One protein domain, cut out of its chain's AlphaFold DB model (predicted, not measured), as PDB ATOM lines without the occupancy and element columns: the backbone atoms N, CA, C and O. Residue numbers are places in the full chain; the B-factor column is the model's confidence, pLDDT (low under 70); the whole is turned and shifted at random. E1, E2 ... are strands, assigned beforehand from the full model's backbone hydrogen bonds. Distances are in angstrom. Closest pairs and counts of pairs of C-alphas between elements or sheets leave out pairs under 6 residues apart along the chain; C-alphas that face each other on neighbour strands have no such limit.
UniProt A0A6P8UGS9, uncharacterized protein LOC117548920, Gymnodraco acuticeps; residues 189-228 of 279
ATOM      1  N   SER A 189     -17.309  21.038  26.382       94.06
ATOM      2  CA  SER A 189     -16.796  19.915  27.175       94.06
ATOM      3  C   SER A 189     -17.440  19.864  28.557       94.06
ATOM      4  O   SER A 189     -17.576  20.891  29.226       94.06
ATOM      5  N   GLU A 190     -17.753  18.652  28.997       93.62
ATOM      6  CA  GLU A 190     -18.175  18.340  30.361       93.62
ATOM      7  C   GLU A 190     -16.996  17.784  31.159       93.62
ATOM      8  O   GLU A 190     -16.144  17.060  30.635       93.62
ATOM      9  N   MET A 191     -16.948  18.129  32.439       92.81
ATOM     10  CA  MET A 191     -15.933  17.681  33.379       92.81
ATOM     11  C   MET A 191     -16.594  17.126  34.640       92.81
ATOM     12  O   MET A 191     -17.688  17.561  35.011       92.81
ATOM     13  N   PRO A 192     -15.925  16.193  35.338       89.19
ATOM     14  CA  PRO A 192     -16.402  15.718  36.628       89.19
ATOM     15  C   PRO A 192     -16.554  16.883  37.608       89.19
ATOM     16  O   PRO A 192     -15.611  17.650  37.796       89.19
ATOM     17  N   SER A 193     -17.717  16.992  38.253       88.44
ATOM     18  CA  SER A 193     -17.905  17.922  39.367       88.44
ATOM     19  C   SER A 193     -17.752  17.198  40.708       88.44
ATOM     20  O   SER A 193     -17.877  15.974  40.796       88.44
ATOM     21  N   ALA A 194     -17.479  17.961  41.766       87.31
ATOM     22  CA  ALA A 194     -17.503  17.442  43.134       87.31
ATOM     23  C   ALA A 194     -18.934  17.276  43.682       87.31
ATOM     24  O   ALA A 194     -19.126  16.629  44.711       87.31
ATOM     25  N   GLU A 195     -19.923  17.887  43.029       87.69
ATOM     26  CA  GLU A 195     -21.318  17.846  43.445       87.69
ATOM     27  C   GLU A 195     -21.998  16.594  42.865       87.69
ATOM     28  O   GLU A 195     -21.819  16.269  41.686       87.69
ATOM     29  N   PRO A 196     -22.753  15.842  43.681       87.25
ATOM     30  CA  PRO A 196     -23.403  14.632  43.210       87.25
ATOM     31  C   PRO A 196     -24.409  14.923  42.099       87.25
ATOM     32  O   PRO A 196     -25.124  15.921  42.140       87.25
ATOM     33  N   CYS A 197     -24.456  14.022  41.116       90.62
ATOM     34  CA  CYS A 197     -25.281  14.147  39.914       90.62
ATOM     35  C   CYS A 197     -25.098  15.462  39.144       90.62
ATOM     36  O   CYS A 197     -26.028  15.909  38.473       90.62
ATOM     37  N   SER A 198     -23.917  16.069  39.216       93.00
ATOM     38  CA  SER A 198     -23.620  17.302  38.500       93.00
ATOM     39  C   SER A 198     -22.306  17.179  37.738       93.00
ATOM     40  O   SER A 198     -21.385  16.463  38.149       93.00
ATOM     41  N   VAL A 199     -22.211  17.896  36.625       93.31
ATOM     42  CA  VAL A 199     -20.997  18.036  35.816       93.31
ATOM     43  C   VAL A 199     -20.678  19.512  35.627       93.31
ATOM     44  O   VAL A 199     -21.565  20.348  35.445       93.31
ATOM     45  N   GLU A 200     -19.390  19.843  35.640       94.25
ATOM     46  CA  GLU A 200     -18.948  21.174  35.246       94.25
ATOM     47  C   GLU A 200     -18.936  21.248  33.720       94.25
ATOM     48  O   GLU A 200     -18.156  20.575  33.047       94.25
ATOM     49  N   LEU A 201     -19.804  22.079  33.159       95.50
ATOM     50  CA  LEU A 201     -19.906  22.308  31.730       95.50
ATOM     51  C   LEU A 201     -19.171  23.594  31.362       95.50
ATOM     52  O   LEU A 201     -19.511  24.685  31.830       95.50
ATOM     53  N   CYS A 202     -18.220  23.488  30.437       96.44
ATOM     54  CA  CYS A 202     -17.784  24.646  29.677       96.44
ATOM     55  C   CYS A 202     -18.746  24.850  28.508       96.44
ATOM     56  O   CYS A 202     -18.676  24.137  27.511       96.44
ATOM     57  N   SER A 203     -19.667  25.805  28.609       95.00
ATOM     58  CA  SER A 203     -20.635  26.068  27.534       95.00
ATOM     59  C   SER A 203     -19.962  26.538  26.232       95.00
ATOM     60  O   SER A 203     -18.822  27.005  26.229       95.00
ATOM     61  N   LEU A 204     -20.691  26.476  25.109       93.25
ATOM     62  CA  LEU A 204     -20.205  26.962  23.804       93.25
ATOM     63  C   LEU A 204     -19.809  28.450  23.819       93.25
ATOM     64  O   LEU A 204     -18.921  28.861  23.076       93.25
ATOM     65  N   SER A 205     -20.420  29.238  24.707       92.75
ATOM     66  CA  SER A 205     -20.113  30.657  24.915       92.75
ATOM     67  C   SER A 205     -18.980  30.901  25.923       92.75
ATOM     68  O   SER A 205     -18.832  32.023  26.403       92.75
ATOM     69  N   ALA A 206     -18.199  29.867  26.262       94.44
ATOM     70  CA  ALA A 206     -17.082  29.925  27.211       94.44
ATOM     71  C   ALA A 206     -17.472  30.351  28.642       94.44
ATOM     72  O   ALA A 206     -16.683  30.957  29.365       94.44
ATOM     73  N   VAL A 207     -18.691  30.013  29.070       94.38
ATOM     74  CA  VAL A 207     -19.136  30.163  30.464       94.38
ATOM     75  C   VAL A 207     -19.017  28.817  31.164       94.38
ATOM     76  O   VAL A 207     -19.609  27.841  30.695       94.38
ATOM     77  N   LEU A 208     -18.276  28.784  32.273       93.94
ATOM     78  CA  LEU A 208     -18.218  27.635  33.172       93.94
ATOM     79  C   LEU A 208     -19.476  27.626  34.048       93.94
ATOM     80  O   LEU A 208     -19.756  28.608  34.737       93.94
ATOM     81  N   ALA A 209     -20.235  26.540  34.001       93.81
ATOM     82  CA  ALA A 209     -21.456  26.365  34.775       93.81
ATOM     83  C   ALA A 209     -21.504  24.957  35.365       93.81
ATOM     84  O   ALA A 209     -21.029  24.013  34.742       93.81
ATOM     85  N   ASN A 210     -22.112  24.814  36.542       92.88
ATOM     86  CA  ASN A 210     -22.466  23.497  37.054       92.88
ATOM     87  C   ASN A 210     -23.852  23.126  36.521       92.88
ATOM     88  O   ASN A 210     -24.796  23.911  36.670       92.88
ATOM     89  N   VAL A 211     -23.971  21.977  35.863       92.69
ATOM     90  CA  VAL A 211     -25.233  21.493  35.293       92.69
ATOM     91  C   VAL A 211     -25.545  20.103  35.824       92.69
ATOM     92  O   VAL A 211     -24.646  19.353  36.196       92.69
ATOM     93  N   THR A 212     -26.830  19.760  35.860       91.62
ATOM     94  CA  THR A 212     -27.249  18.407  36.238       91.62
ATOM     95  C   THR A 212     -26.710  17.392  35.229       91.62
ATOM     96  O   THR A 212     -26.811  17.595  34.021       91.62
ATOM     97  N   ALA A 213     -26.140  16.305  35.739       91.00
ATOM     98  CA  ALA A 213     -25.762  15.124  34.970       91.00
ATOM     99  C   ALA A 213     -26.978  14.228  34.674       91.00
ATOM    100  O   ALA A 213     -26.890  13.318  33.853       91.00
ATOM    101  N   CYS A 214     -28.096  14.459  35.369       92.44
ATOM    102  CA  CYS A 214     -29.317  13.691  35.176       92.44
ATOM    103  C   CYS A 214     -30.030  14.087  33.886       92.44
ATOM    104  O   CYS A 214     -30.036  15.256  33.485       92.44
ATOM    105  N   GLY A 215     -30.677  13.104  33.262       90.31
ATOM    106  CA  GLY A 215     -31.546  13.327  32.119       90.31
ATOM    107  C   GLY A 215     -32.726  14.255  32.446       90.31
ATOM    108  O   GLY A 215     -33.039  14.504  33.609       90.31
ATOM    109  N   PRO A 216     -33.434  14.752  31.421       89.00
ATOM    110  CA  PRO A 216     -34.507  15.735  31.587       89.00
ATOM    111  C   PRO A 216     -35.686  15.256  32.453       89.00
ATOM    112  O   PRO A 216     -36.409  16.087  32.996       89.00
ATOM    113  N   GLU A 217     -35.887  13.942  32.582       88.75
ATOM    114  CA  GLU A 217     -36.940  13.328  33.409       88.75
ATOM    115  C   GLU A 217     -36.402  12.705  34.706       88.75
ATOM    116  O   GLU A 217     -37.162  12.154  35.501       88.75
ATOM    117  N   GLU A 218     -35.092  12.771  34.930       92.12
ATOM    118  CA  GLU A 218     -34.431  12.167  36.077       92.12
ATOM    119  C   GLU A 218     -34.179  13.203  37.172       92.12
ATOM    120  O   GLU A 218     -33.959  14.388  36.922       92.12
ATOM    121  N   VAL A 219     -34.177  12.736  38.416       91.62
ATOM    122  CA  VAL A 219     -33.827  13.539  39.588       91.62
ATOM    123  C   VAL A 219     -32.655  12.872  40.296       91.62
ATOM    124  O   VAL A 219     -32.594  11.644  40.380       91.62
ATOM    125  N   CYS A 220     -31.734  13.684  40.816       92.44
ATOM    126  CA  CYS A 220     -30.642  13.182  41.639       92.44
ATOM    127  C   CYS A 220     -31.183  12.625  42.958       92.44
ATOM    128  O   CYS A 220     -31.827  13.338  43.735       92.44
ATOM    129  N   GLN A 221     -30.918  11.350  43.212       89.62
ATOM    130  CA  GLN A 221     -31.235  10.693  44.470       89.62
ATOM    131  C   GLN A 221     -30.105  10.872  45.492       89.62
ATOM    132  O   GLN A 221     -28.982  11.252  45.165       89.62
ATOM    133  N   ALA A 222     -30.404  10.594  46.763       84.62
ATOM    134  CA  ALA A 222     -29.451  10.757  47.866       84.62
ATOM    135  C   ALA A 222     -28.226   9.825  47.780       84.62
ATOM    136  O   ALA A 222     -27.237  10.052  48.473       84.62
ATOM    137  N   ASP A 223     -28.292   8.775  46.959       87.44
ATOM    138  CA  ASP A 223     -27.189   7.855  46.672       87.44
ATOM    139  C   ASP A 223     -26.341   8.290  45.460       87.44
ATOM    140  O   ASP A 223     -25.493   7.531  44.992       87.44
ATOM    141  N   ASN A 224     -26.545   9.521  44.980       85.69
ATOM    142  CA  ASN A 224     -25.880  10.123  43.824       85.69
ATOM    143  C   ASN A 224     -26.208   9.433  42.492       85.69
ATOM    144  O   ASN A 224     -25.430   9.534  41.540       85.69
ATOM    145  N   THR A 225     -27.343   8.736  42.411       90.12
ATOM    146  CA  THR A 225     -27.838   8.172  41.155       90.12
ATOM    147  C   THR A 225     -28.926   9.050  40.550       90.12
ATOM    148  O   THR A 225     -29.747   9.646  41.250       90.12
ATOM    149  N   CYS A 226     -28.921   9.143  39.224       92.44
ATOM    150  CA  CYS A 226     -30.016   9.744  38.481       92.44
ATOM    151  C   CYS A 226     -31.075   8.677  38.245       92.44
ATOM    152  O   CYS A 226     -30.780   7.600  37.725       92.44
ATOM    153  N   ALA A 227     -32.303   8.966  38.657       91.31
ATOM    154  CA  ALA A 227     -33.418   8.061  38.456       91.31
ATOM    155  C   ALA A 227     -34.675   8.848  38.119       91.31
ATOM    156  O   ALA A 227     -34.926   9.927  38.665       91.31
ATOM    157  N   ILE A 228     -35.493   8.272  37.245       88.81
ATOM    158  CA  ILE A 228     -36.834   8.780  36.991       88.81
ATOM    159  C   ILE A 228     -37.625   8.614  38.297       88.81
ATOM    160  O   ILE A 228     -37.706   7.494  38.819       88.81
TER     161      ILE A 228
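What this domain is: This is residues 189 to 228 of the 279 residues of the protein "uncharacterized protein LOC117548920" of Gymnodraco acuticeps (UniProt A0A6P8UGS9). With little regular structure, this is a small sheet of three strands, E1, E2 and E3, at one end of the length, and an unnamed stretch, residues 213 to 228, that folds back on itself at the other. The 40 printed residues include no named helix; the class is all strand, with 13 residues in named elements. The strands form a meander, each the antiparallel neighbour of the one before, in the order E1 E2 E3. The whole is only just compact, close to loose, with a radius of gyration of the C-alphas of 10.7 A, and only just flat, spanning 30 by 20 by 11 A.

How they stand to each other: E2, residues 198 to 202, is the inner strand. E3, residues 208 to 212, is antiparallel to it at 148 degrees, a hairpin; N 201 and O 209 are 2.8 A apart, within hydrogen-bond range. E1, residues 190 to 192, forms the other hairpin with E2 at 137 degrees; N 191 and O 200 are within hydrogen-bond range at 2.8 A. Residues 219 to 220 pair with 226 to 227, antiparallel.

Where its parts are: E2 is 12.9 A long and E3 13.3 A; E1 is 7.0 A. E1 begins at C-alpha 190 (-18.175, 18.340, 30.361); E3 ends at C-alpha 212 (-27.249, 18.407, 36.238).

The domain as a whole: The C-alphas farthest apart, of Ser 205 and Asp 223, are 32.3 A apart. The printed part has no cut, both links are tight, and no printed residue is under 70 in pLDDT.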